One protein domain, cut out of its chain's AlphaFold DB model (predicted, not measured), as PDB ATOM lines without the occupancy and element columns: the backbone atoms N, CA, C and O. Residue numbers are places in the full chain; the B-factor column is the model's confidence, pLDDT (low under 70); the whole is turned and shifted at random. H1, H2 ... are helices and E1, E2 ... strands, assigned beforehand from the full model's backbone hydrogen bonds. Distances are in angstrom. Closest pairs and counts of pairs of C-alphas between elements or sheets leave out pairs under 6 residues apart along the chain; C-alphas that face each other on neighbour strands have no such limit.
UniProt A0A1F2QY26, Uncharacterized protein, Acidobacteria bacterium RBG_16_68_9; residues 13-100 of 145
ATOM      1  N   GLN A  13     -21.170 -34.970  37.054       69.31
ATOM      2  CA  GLN A  13     -21.415 -34.860  35.616       69.31
ATOM      3  C   GLN A  13     -20.345 -35.623  34.819       69.31
ATOM      4  O   GLN A  13     -19.156 -35.456  35.110       69.31
ATOM      5  N   PRO A  14     -20.726 -36.394  33.781       67.00
ATOM      6  CA  PRO A  14     -19.771 -37.034  32.882       67.00
ATOM      7  C   PRO A  14     -18.719 -36.045  32.366       67.00
ATOM      8  O   PRO A  14     -19.045 -34.905  32.041       67.00
ATOM      9  N   TYR A  15     -17.464 -36.494  32.288       61.31
ATOM     10  CA  TYR A  15     -16.291 -35.711  31.865       61.31
ATOM     11  C   TYR A  15     -15.831 -34.585  32.810       61.31
ATOM     12  O   TYR A  15     -14.826 -33.939  32.514       61.31
ATOM     13  N   SER A  16     -16.494 -34.365  33.949       74.50
ATOM     14  CA  SER A  16     -15.984 -33.469  34.995       74.50
ATOM     15  C   SER A  16     -14.777 -34.076  35.723       74.50
ATOM     16  O   SER A  16     -14.617 -35.295  35.795       74.50
ATOM     17  N   GLU A  17     -13.926 -33.235  36.311       73.06
ATOM     18  CA  GLU A  17     -12.795 -33.697  37.131       73.06
ATOM     19  C   GLU A  17     -13.266 -34.530  38.340       73.06
ATOM     20  O   GLU A  17     -12.626 -35.498  38.739       73.06
ATOM     21  N   GLU A  18     -14.423 -34.182  38.906       73.31
ATOM     22  CA  GLU A  18     -15.064 -34.925  39.992       73.31
ATOM     23  C   GLU A  18     -15.527 -36.318  39.543       73.31
ATOM     24  O   GLU A  18     -15.313 -37.297  40.258       73.31
ATOM     25  N   PHE A  19     -16.073 -36.433  38.328       74.88
ATOM     26  CA  PHE A  19     -16.417 -37.720  37.729       74.88
ATOM     27  C   PHE A  19     -15.185 -38.602  37.564       74.88
ATOM     28  O   PHE A  19     -15.211 -39.744  38.000       74.88
ATOM     29  N   TRP A  20     -14.085 -38.074  37.025       73.00
ATOM     30  CA  TRP A  20     -12.858 -38.856  36.850       73.00
ATOM     31  C   TRP A  20     -12.211 -39.291  38.169       73.00
ATOM     32  O   TRP A  20     -11.568 -40.333  38.209       73.00
ATOM     33  N   ARG A  21     -12.395 -38.524  39.253       72.06
ATOM     34  CA  ARG A  21     -11.921 -38.896  40.595       72.06
ATOM     35  C   ARG A  21     -12.758 -39.998  41.252       72.06
ATOM     36  O   ARG A  21     -12.210 -40.795  42.005       72.06
ATOM     37  N   LEU A  22     -14.069 -40.012  41.010       69.75
ATOM     38  CA  LEU A  22     -15.010 -40.965  41.615       69.75
ATOM     39  C   LEU A  22     -15.231 -42.225  40.773       69.75
ATOM     40  O   LEU A  22     -15.565 -43.276  41.317       69.75
ATOM     41  N   TYR A  23     -15.072 -42.125  39.457       67.38
ATOM     42  CA  TYR A  23     -15.212 -43.239  38.533       67.38
ATOM     43  C   TYR A  23     -14.029 -44.198  38.693       67.38
ATOM     44  O   TYR A  23     -12.908 -43.903  38.284       67.38
ATOM     45  N   ALA A  24     -14.291 -45.359  39.287       65.06
ATOM     46  CA  ALA A  24     -13.338 -46.449  39.420       65.06
ATOM     47  C   ALA A  24     -13.971 -47.720  38.847       65.06
ATOM     48  O   ALA A  24     -14.850 -48.317  39.466       65.06
ATOM     49  N   GLU A  25     -13.535 -48.126  37.657       67.25
ATOM     50  CA  GLU A  25     -13.821 -49.460  37.132       67.25
ATOM     51  C   GLU A  25     -12.656 -50.405  37.473       67.25
ATOM     52  O   GLU A  25     -11.496 -49.972  37.461       67.25
ATOM     53  N   PRO A  26     -12.913 -51.692  37.762       76.38
ATOM     54  CA  PRO A  26     -11.849 -52.672  37.951       76.38
ATOM     55  C   PRO A  26     -11.012 -52.780  36.669       76.38
ATOM     56  O   PRO A  26     -11.501 -53.229  35.635       76.38
ATOM     57  N   ILE A  27      -9.741 -52.364  36.719       77.00
ATOM     58  CA  ILE A  27      -8.868 -52.246  35.534       77.00
ATOM     59  C   ILE A  27      -8.809 -53.553  34.726       77.00
ATOM     60  O   ILE A  27      -8.788 -53.525  33.496       77.00
ATOM     61  N   GLU A  28      -8.810 -54.701  35.398       77.44
ATOM     62  CA  GLU A  28      -8.778 -56.016  34.751       77.44
ATOM     63  C   GLU A  28     -10.048 -56.295  33.934       77.44
ATOM     64  O   GLU A  28      -9.957 -56.735  32.783       77.44
ATOM     65  N   GLU A  29     -11.222 -55.968  34.482       78.06
ATOM     66  CA  GLU A  29     -12.506 -56.085  33.785       78.06
ATOM     67  C   GLU A  29     -12.569 -55.125  32.594       78.06
ATOM     68  O   GLU A  29     -12.984 -55.520  31.502       78.06
ATOM     69  N   VAL A  30     -12.065 -53.897  32.760       82.94
ATOM     70  CA  VAL A  30     -11.975 -52.902  31.681       82.94
ATOM     71  C   VAL A  30     -11.094 -53.405  30.544       82.94
ATOM     72  O   VAL A  30     -11.490 -53.332  29.383       82.94
ATOM     73  N   ILE A  31      -9.911 -53.949  30.843       86.75
ATOM     74  CA  ILE A  31      -9.006 -54.485  29.818       86.75
ATOM     75  C   ILE A  31      -9.653 -55.671  29.095       86.75
ATOM     76  O   ILE A  31      -9.576 -55.757  27.867       86.75
ATOM     77  N   GLY A  32     -10.304 -56.578  29.832       84.62
ATOM     78  CA  GLY A  32     -11.021 -57.714  29.254       84.62
ATOM     79  C   GLY A  32     -12.137 -57.271  28.305       84.62
ATOM     80  O   GLY A  32     -12.187 -57.697  27.149       84.62
ATOM     81  N   ALA A  33     -12.984 -56.349  28.759       85.44
ATOM     82  CA  ALA A  33     -14.075 -55.789  27.972       85.44
ATOM     83  C   ALA A  33     -13.573 -54.981  26.758       85.44
ATOM     84  O   ALA A  33     -14.124 -55.103  25.663       85.44
ATOM     85  N   ALA A  34     -12.478 -54.227  26.899       88.44
ATOM     86  CA  ALA A  34     -11.857 -53.495  25.798       88.44
ATOM     87  C   ALA A  34     -11.291 -54.438  24.726       88.44
ATOM     88  O   ALA A  34     -11.443 -54.179  23.532       88.44
ATOM     89  N   ARG A  35     -10.684 -55.564  25.129       87.94
ATOM     90  CA  ARG A  35     -10.222 -56.604  24.194       87.94
ATOM     91  C   ARG A  35     -11.386 -57.254  23.454       87.94
ATOM     92  O   ARG A  35     -11.292 -57.433  22.242       87.94
ATOM     93  N   LEU A  36     -12.481 -57.568  24.151       85.06
ATOM     94  CA  LEU A  36     -13.699 -58.105  23.532       85.06
ATOM     95  C   LEU A  36     -14.276 -57.140  22.493       85.06
ATOM     96  O   LEU A  36     -14.566 -57.555  21.369       85.06
ATOM     97  N   LEU A  37     -14.380 -55.855  22.840       86.94
ATOM     98  CA  LEU A  37     -14.840 -54.812  21.924       86.94
ATOM     99  C   LEU A  37     -13.909 -54.683  20.713       86.94
ATOM    100  O   LEU A  37     -14.367 -54.691  19.571       86.94
ATOM    101  N   GLY A  38     -12.598 -54.615  20.954       84.94
ATOM    102  CA  GLY A  38     -11.588 -54.521  19.904       84.94
ATOM    103  C   GLY A  38     -11.643 -55.701  18.937       84.94
ATOM    104  O   GLY A  38     -11.599 -55.487  17.726       84.94
ATOM    105  N   ALA A  39     -11.813 -56.925  19.439       82.69
ATOM    106  CA  ALA A  39     -11.981 -58.115  18.608       82.69
ATOM    107  C   ALA A  39     -13.270 -58.046  17.771       82.69
ATOM    108  O   ALA A  39     -13.223 -58.239  16.558       82.69
ATOM    109  N   ALA A  40     -14.404 -57.693  18.388       80.38
ATOM    110  CA  ALA A  40     -15.687 -57.597  17.692       80.38
ATOM    111  C   ALA A  40     -15.677 -56.565  16.550       80.38
ATOM    112  O   ALA A  40     -16.245 -56.817  15.487       80.38
ATOM    113  N   VAL A  41     -15.009 -55.424  16.750       80.81
ATOM    114  CA  VAL A  41     -14.893 -54.364  15.736       80.81
ATOM    115  C   VAL A  41     -13.828 -54.691  14.687       80.81
ATOM    116  O   VAL A  41     -14.049 -54.451  13.504       80.81
ATOM    117  N   SER A  42     -12.685 -55.263  15.073       77.56
ATOM    118  CA  SER A  42     -11.589 -55.567  14.130       77.56
ATOM    119  C   SER A  42     -11.927 -56.713  13.181       77.56
ATOM    120  O   SER A  42     -11.448 -56.756  12.049       77.56
ATOM    121  N   GLU A  43     -12.764 -57.643  13.632       74.75
ATOM    122  CA  GLU A  43     -13.269 -58.735  12.803       74.75
ATOM    123  C   GLU A  43     -14.471 -58.329  11.946       74.75
ATOM    124  O   GLU A  43     -14.901 -59.111  11.094       74.75
ATOM    125  N   ALA A  44     -15.009 -57.121  12.138       73.56
ATOM    126  CA  ALA A  44     -16.095 -56.626  11.319       73.56
ATOM    127  C   ALA A  44     -15.640 -56.491   9.864       73.56
ATOM    128  O   ALA A  44     -14.635 -55.854   9.540       73.56
ATOM    129  N   ARG A  45     -16.406 -57.089   8.955       73.94
ATOM    130  CA  ARG A  45     -16.171 -56.983   7.517       73.94
ATOM    131  C   ARG A  45     -17.319 -56.212   6.895       73.94
ATOM    132  O   ARG A  45     -18.465 -56.383   7.287       73.94
ATOM    133  N   VAL A  46     -16.997 -55.416   5.881       73.19
ATOM    134  CA  VAL A  46     -17.985 -54.643   5.109       73.19
ATOM    135  C   VAL A  46     -19.062 -55.548   4.502       73.19
ATOM    136  O   VAL A  46     -20.226 -55.169   4.465       73.19
ATOM    137  N   ASP A  47     -18.678 -56.757   4.086       70.19
ATOM    138  CA  ASP A  47     -19.571 -57.697   3.399       70.19
ATOM    139  C   ASP A  47     -20.196 -58.743   4.337       70.19
ATOM    140  O   ASP A  47     -21.044 -59.530   3.910       70.19
ATOM    141  N   ASP A  48     -19.777 -58.789   5.606       68.88
ATOM    142  CA  ASP A  48     -20.235 -59.814   6.542       68.88
ATOM    143  C   ASP A  48     -21.398 -59.288   7.380       68.88
ATOM    144  O   ASP A  48     -21.252 -58.417   8.235       68.88
ATOM    145  N   LYS A  49     -22.583 -59.845   7.123       62.62
ATOM    146  CA  LYS A  49     -23.820 -59.489   7.829       62.62
ATOM    147  C   LYS A  49     -23.857 -60.022   9.263       62.62
ATOM    148  O   LYS A  49     -24.791 -59.704   9.995       62.62
ATOM    149  N   ARG A  50     -22.896 -60.863   9.663       65.31
ATOM    150  CA  ARG A  50     -22.798 -61.409  11.019       65.31
ATOM    151  C   ARG A  50     -21.380 -61.211  11.552       65.31
ATOM    152  O   ARG A  50     -20.489 -61.960  11.163       65.31
ATOM    153  N   PRO A  51     -21.142 -60.256  12.469       66.62
ATOM    154  CA  PRO A  51     -19.834 -60.153  13.098       66.62
ATOM    155  C   PRO A  51     -19.523 -61.470  13.821       66.62
ATOM    156  O   PRO A  51     -20.355 -61.980  14.575       66.62
ATOM    157  N   ARG A  52     -18.329 -62.032  13.588       68.88
ATOM    158  CA  ARG A  52     -17.900 -63.319  14.170       68.88
ATOM    159  C   ARG A  52     -18.038 -63.359  15.692       68.88
ATOM    160  O   ARG A  52     -18.402 -64.397  16.233       68.88
ATOM    161  N   ASN A  53     -17.831 -62.225  16.360       75.62
ATOM    162  CA  ASN A  53     -17.994 -62.087  17.804       75.62
ATOM    163  C   ASN A  53     -19.256 -61.297  18.209       75.62
ATOM    164  O   ASN A  53     -19.225 -60.465  19.116       75.62
ATOM    165  N   ALA A  54     -20.388 -61.548  17.541       80.38
ATOM    166  CA  ALA A  54     -21.674 -60.950  17.912       80.38
ATOM    167  C   ALA A  54     -22.036 -61.206  19.388       80.38
ATOM    168  O   ALA A  54     -22.572 -60.324  20.049       80.38
ATOM    169  N   ALA A  55     -21.708 -62.389  19.919       85.25
ATOM    170  CA  ALA A  55     -21.973 -62.743  21.313       85.25
ATOM    171  C   ALA A  55     -21.191 -61.864  22.301       85.25
ATOM    172  O   ALA A  55     -21.782 -61.346  23.246       85.25
ATOM    173  N   GLY A  56     -19.892 -61.641  22.064       84.56
ATOM    174  CA  GLY A  56     -19.076 -60.760  22.900       84.56
ATOM    175  C   GLY A  56     -19.542 -59.309  22.835       84.56
ATOM    176  O   GLY A  56     -19.616 -58.642  23.864       84.56
ATOM    177  N   LEU A  57     -19.940 -58.837  21.650       85.69
ATOM    178  CA  LEU A  57     -20.513 -57.502  21.508       85.69
ATOM    179  C   LEU A  57     -21.840 -57.381  22.272       85.69
ATOM    180  O   LEU A  57     -22.003 -56.447  23.046       85.69
ATOM    181  N   ASN A  58     -22.747 -58.354  22.133       88.81
ATOM    182  CA  ASN A  58     -24.018 -58.384  22.865       88.81
ATOM    183  C   ASN A  58     -23.818 -58.418  24.387       88.81
ATOM    184  O   ASN A  58     -24.557 -57.756  25.110       88.81
ATOM    185  N   ALA A  59     -22.811 -59.148  24.876       88.50
ATOM    186  CA  ALA A  59     -22.485 -59.191  26.299       88.50
ATOM    187  C   ALA A  59     -22.119 -57.798  26.842       88.50
ATOM    188  O   ALA A  59     -22.607 -57.412  27.903       88.50
ATOM    189  N   LEU A  60     -21.346 -57.011  26.085       89.00
ATOM    190  CA  LEU A  60     -20.971 -55.643  26.466       89.00
ATOM    191  C   LEU A  60     -22.161 -54.675  26.503       89.00
ATOM    192  O   LEU A  60     -22.121 -53.693  27.237       89.00
ATOM    193  N   VAL A  61     -23.217 -54.947  25.731       91.88
ATOM    194  CA  VAL A  61     -24.415 -54.091  25.671       91.88
ATOM    195  C   VAL A  61     -25.496 -54.535  26.658       91.88
ATOM    196  O   VAL A  61     -26.460 -53.812  26.877       91.88
ATOM    197  N   SER A  62     -25.344 -55.702  27.289       89.31
ATOM    198  CA  SER A  62     -26.388 -56.335  28.109       89.31
ATOM    199  C   SER A  62     -26.906 -55.481  29.272       89.31
ATOM    200  O   SER A  62     -28.073 -55.599  29.639       89.31
ATOM    201  N   LEU A  63     -26.063 -54.608  29.830       84.25
ATOM    202  CA  LEU A  63     -26.424 -53.691  30.916       84.25
ATOM    203  C   LEU A  63     -26.730 -52.267  30.430       84.25
ATOM    204  O   LEU A  63     -26.992 -51.382  31.241       84.25
ATOM    205  N   THR A  64     -26.698 -52.039  29.118       89.25
ATOM    206  CA  THR A  64     -27.030 -50.759  28.504       89.25
ATOM    207  C   THR A  64     -28.490 -50.770  28.082       89.25
ATOM    208  O   THR A  64     -28.923 -51.628  27.315       89.25
ATOM    209  N   GLY A  65     -29.262 -49.802  28.563       88.50
ATOM    210  CA  GLY A  65     -30.705 -49.802  28.358       88.50
ATOM    211  C   GLY A  65     -31.315 -48.407  28.315       88.50
ATOM    212  O   GLY A  65     -30.663 -47.420  28.667       88.50
ATOM    213  N   PRO A  66     -32.566 -48.297  27.843       90.12
ATOM    214  CA  PRO A  66     -33.298 -47.045  27.891       90.12
ATOM    215  C   PRO A  66     -33.629 -46.678  29.340       90.12
ATOM    216  O   PRO A  66     -34.073 -47.515  30.122       90.12
ATOM    217  N   ALA A  67     -33.483 -45.401  29.670       88.75
ATOM    218  CA  ALA A  67     -33.913 -44.810  30.925       88.75
ATOM    219  C   ALA A  67     -34.724 -43.540  30.650       88.75
ATOM    220  O   ALA A  67     -34.477 -42.826  29.672       88.75
ATOM    221  N   LEU A  68     -35.691 -43.259  31.523       89.25
ATOM    222  CA  LEU A  68     -36.418 -41.993  31.528       89.25
ATOM    223  C   LEU A  68     -35.654 -40.997  32.396       89.25
ATOM    224  O   LEU A  68     -35.431 -41.245  33.580       89.25
ATOM    225  N   ILE A  69     -35.248 -39.881  31.798       87.69
ATOM    226  CA  ILE A  69     -34.543 -38.799  32.478       87.69
ATOM    227  C   ILE A  69     -35.502 -37.610  32.594       87.69
ATOM    228  O   ILE A  69     -36.031 -37.165  31.570       87.69
ATOM    229  N   PRO A  70     -35.739 -37.086  33.807       87.12
ATOM    230  CA  PRO A  70     -36.521 -35.873  33.986       87.12
ATOM    231  C   PRO A  70     -35.760 -34.644  33.473       87.12
ATOM    232  O   PRO A  70     -34.579 -34.460  33.765       87.12
ATOM    233  N   MET A  71     -36.457 -33.799  32.719       88.50
ATOM    234  CA  MET A  71     -36.041 -32.468  32.274       88.50
ATOM    235  C   MET A  71     -37.124 -31.441  32.632       88.50
ATOM    236  O   MET A  71     -38.224 -31.817  33.033       88.50
ATOM    237  N   GLU A  72     -36.820 -30.148  32.488       85.62
ATOM    238  CA  GLU A  72     -37.734 -29.044  32.840       85.62
ATOM    239  C   GLU A  72     -39.111 -29.156  32.159       85.62
ATOM    240  O   GLU A  72     -40.126 -28.819  32.760       85.62
ATOM    241  N   GLU A  73     -39.157 -29.698  30.938       90.06
ATOM    242  CA  GLU A  73     -40.365 -29.787  30.104       90.06
ATOM    243  C   GLU A  73     -41.020 -31.185  30.102       90.06
ATOM    244  O   GLU A  73     -42.013 -31.402  29.407       90.06
ATOM    245  N   GLY A  74     -40.490 -32.156  30.859       89.94
ATOM    246  CA  GLY A  74     -41.054 -33.509  30.932       89.94
ATOM    247  C   GLY A  74     -40.022 -34.631  31.028       89.94
ATOM    248  O   GLY A  74     -38.880 -34.435  31.436       89.94
ATOM    249  N   LEU A  75     -40.437 -35.849  30.670       91.25
ATOM    250  CA  LEU A  75     -39.570 -37.028  30.656       91.25
ATOM    251  C   LEU A  75     -39.018 -37.257  29.251       91.25
ATOM    252  O   LEU A  75     -39.784 -37.349  28.293       91.25
ATOM    253  N   ILE A  76     -37.702 -37.427  29.138       92.00
ATOM    254  CA  ILE A  76     -37.066 -37.854  27.891       92.00
ATOM    255  C   ILE A  76     -36.498 -39.263  28.030       92.00
ATOM    256  O   ILE A  76     -35.946 -39.630  29.066       92.00
ATOM    257  N   GLN A  77     -36.598 -40.059  26.968       88.94
ATOM    258  CA  GLN A  77     -35.932 -41.354  26.904       88.94
ATOM    259  C   GLN A  77     -34.495 -41.162  26.409       88.94
ATOM    260  O   GLN A  77     -34.270 -40.581  25.347       88.94
ATOM    261  N   ARG A  78     -33.515 -41.665  27.160       88.56
ATOM    262  CA  ARG A  78     -32.119 -41.762  26.713       88.56
ATOM    263  C   ARG A  78     -31.572 -43.147  26.971       88.56
ATOM    264  O   ARG A  78     -32.015 -43.839  27.879       88.56
ATOM    265  N   LEU A  79     -30.583 -43.535  26.180       87.38
ATOM    266  CA  LEU A  79     -29.814 -44.731  26.469       87.38
ATOM    267  C   LEU A  79     -28.788 -44.418  27.559       87.38
ATOM    268  O   LEU A  79     -28.060 -43.430  27.456       87.38
ATOM    269  N   VAL A  80     -28.743 -45.251  28.593       86.12
ATOM    270  CA  VAL A  80     -27.802 -45.131  29.707       86.12
ATOM    271  C   VAL A  80     -27.025 -46.435  29.818       86.12
ATOM    272  O   VAL A  80     -27.601 -47.519  29.755       86.12
ATOM    273  N   SER A  81     -25.709 -46.314  29.968       86.69
ATOM    274  CA  SER A  81     -24.793 -47.433  30.176       86.69
ATOM    275  C   SER A  81     -24.064 -47.242  31.503       86.69
ATOM    276  O   SER A  81     -23.631 -46.119  31.781       86.69
ATOM    277  N   PRO A  82     -23.874 -48.305  32.301       81.19
ATOM    278  CA  PRO A  82     -23.060 -48.245  33.509       81.19
ATOM    279  C   PRO A  82     -21.554 -48.162  33.214       81.19
ATOM    280  O   PRO A  82     -20.795 -47.842  34.121       81.19
ATOM    281  N   SER A  83     -21.123 -48.430  31.974       83.56
ATOM    282  CA  SER A  83     -19.714 -48.378  31.564       83.56
ATOM    283  C   SER A  83     -19.505 -47.599  30.267       83.56
ATOM    284  O   SER A  83     -20.357 -47.583  29.364       83.56
ATOM    285  N   LEU A  84     -18.329 -46.983  30.127       84.31
ATOM    286  CA  LEU A  84     -17.915 -46.362  28.864       84.31
ATOM    287  C   LEU A  84     -17.879 -47.397  27.731       84.31
ATOM    288  O   LEU A  84     -18.372 -47.136  26.634       84.31
ATOM    289  N   LEU A  85     -17.346 -48.589  28.007       89.31
ATOM    290  CA  LEU A  85     -17.250 -49.677  27.033       89.31
ATOM    291  C   LEU A  85     -18.623 -50.157  26.553       89.31
ATOM    292  O   LEU A  85     -18.771 -50.428  25.364       89.31
ATOM    293  N   GLY A  86     -19.635 -50.189  27.425       90.12
ATOM    294  CA  GLY A  86     -21.013 -50.491  27.039       90.12
ATOM    295  C   GLY A  86     -21.587 -49.451  26.075       90.12
ATOM    296  O   GLY A  86     -22.183 -49.814  25.063       90.12
ATOM    297  N   SER A  87     -21.321 -48.160  26.306       90.31
ATOM    298  CA  SER A  87     -21.710 -47.087  25.374       90.31
ATOM    299  C   SER A  87     -21.004 -47.213  24.019       90.31
ATOM    300  O   SER A  87     -21.638 -47.071  22.973       90.31
ATOM    301  N   LEU A  88     -19.697 -47.508  24.015       90.75
ATOM    302  CA  LEU A  88     -18.939 -47.740  22.780       90.75
ATOM    303  C   LEU A  88     -19.453 -48.974  22.023       90.75
ATOM    304  O   LEU A  88     -19.564 -48.944  20.796       90.75
ATOM    305  N   ALA A  89     -19.809 -50.040  22.742       91.44
ATOM    306  CA  ALA A  89     -20.356 -51.262  22.168       91.44
ATOM    307  C   ALA A  89     -21.722 -51.033  21.502       91.44
ATOM    308  O   ALA A  89     -21.941 -51.537  20.401       91.44
ATOM    309  N   VAL A  90     -22.602 -50.212  22.095       91.75
ATOM    310  CA  VAL A  90     -23.846 -49.773  21.434       91.75
ATOM    311  C   VAL A  90     -23.542 -49.065  20.123       91.75
ATOM    312  O   VAL A  90     -24.140 -49.390  19.101       91.75
ATOM    313  N   MET A  91     -22.637 -48.081  20.137       90.69
ATOM    314  CA  MET A  91     -22.319 -47.319  18.927       90.69
ATOM    315  C   MET A  91     -21.821 -48.245  17.817       90.69
ATOM    316  O   MET A  91     -22.333 -48.187  16.698       90.69
ATOM    317  N   ALA A  92     -20.927 -49.177  18.160       88.56
ATOM    318  CA  ALA A  92     -20.463 -50.207  17.241       88.56
ATOM    319  C   ALA A  92     -21.615 -51.084  16.714       88.56
ATOM    320  O   ALA A  92     -21.690 -51.315  15.509       88.56
ATOM    321  N   GLN A  93     -22.544 -51.537  17.566       88.31
ATOM    322  CA  GLN A  93     -23.721 -52.297  17.120       88.31
ATOM    323  C   GLN A  93     -24.582 -51.510  16.131       88.31
ATOM    324  O   GLN A  93     -24.973 -52.062  15.103       88.31
ATOM    325  N   ILE A  94     -24.863 -50.233  16.408       88.88
ATOM    326  CA  ILE A  94     -25.667 -49.388  15.515       88.88
ATOM    327  C   ILE A  94     -24.940 -49.201  14.179       88.88
ATOM    328  O   ILE A  94     -25.565 -49.324  13.125       88.88
ATOM    329  N   ASP A  95     -23.631 -48.943  14.193       88.06
ATOM    330  CA  ASP A  95     -22.818 -48.795  12.979       88.06
ATOM    331  C   ASP A  95     -22.815 -50.058  12.114       88.06
ATOM    332  O   ASP A  95     -23.003 -49.973  10.896       88.06
ATOM    333  N   LEU A  96     -22.657 -51.219  12.753       84.56
ATOM    334  CA  LEU A  96     -22.682 -52.529  12.106       84.56
ATOM    335  C   LEU A  96     -24.063 -52.844  11.524       84.56
ATOM    336  O   LEU A  96     -24.170 -53.182  10.346       84.56
ATOM    337  N   ALA A  97     -25.123 -52.688  12.320       84.94
ATOM    338  CA  ALA A  97     -26.497 -52.963  11.904       84.94
ATOM    339  C   ALA A  97     -26.964 -52.030  10.777       84.94
ATOM    340  O   ALA A  97     -27.698 -52.451   9.886       84.94
ATOM    341  N   SER A  98     -26.503 -50.777  10.787       85.38
ATOM    342  CA  SER A  98     -26.849 -49.776   9.771       85.38
ATOM    343  C   SER A  98     -26.026 -49.908   8.484       85.38
ATOM    344  O   SER A  98     -26.207 -49.112   7.563       85.38
ATOM    345  N   GLY A  99     -25.082 -50.857   8.416       83.56
ATOM    346  CA  GLY A  99     -24.215 -51.039   7.252       83.56
ATOM    347  C   GLY A  99     -23.344 -49.814   6.954       83.56
ATOM    348  O   GLY A  99     -23.035 -49.539   5.796       83.56
ATOM    349  N   ARG A 100     -22.957 -49.052   7.988       86.00
ATOM    350  CA  ARG A 100     -22.158 -47.821   7.846       86.00
ATOM    351  C   ARG A 100     -20.666 -48.084   7.671       86.00
ATOM    352  O   ARG A 100     -19.883 -47.140   7.618       86.00
TER     353      ARG A 100
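This is residues 13 to 100 of the 145 residues of an uncharacterized protein of Acidobacteria bacterium RBG_16_68_9 (UniProt A0A1F2QY26). Three helices, H2, H3 and H4, pack in a triangle, H2 and H4 side by side and H3 slanting over both; the hairpin E1-E2 reaches away as an arm, and residues 15 to 22, with most of them in H1, stick out. Here are 88 residues, mixed in class, with four named helices and two antiparallel strands: H1 H2 H3 E1 E2 H4. The whole is loose, radius of gyration of the C-alphas 15.2 A, spanning 45 by 33 by 18 A.

Find C-alpha 17 at (-12.795, -33.697, 37.131), where H1, residues 17 to 22, begins. Next come H2, 27 to 42, 21.8 A long; H3, 54 to 61; E1, 65 to 71; E2, 74 to 80; and H4, 84 to 97, 20.1 A, ending at (-26.497, -52.963, 11.904).

H2 touches H4, closest C-alphas Leu 37 and Ala 89, 6.6 A, at a shallow tilt of 12 degrees. H3 touches H4, closest C-alphas Val 61 and Gly 86, 5.1 A. H1 is apart from H2. In the hairpin, N 67 and O 78 are 2.8 A apart. Every helix has its O i to N i+4 pairs within hydrogen-bond range.

The printed part has no cut; the H2 to H3 link is long. Residues 13 to 15, 22 to 25 and 48 to 52 have pLDDT under 70.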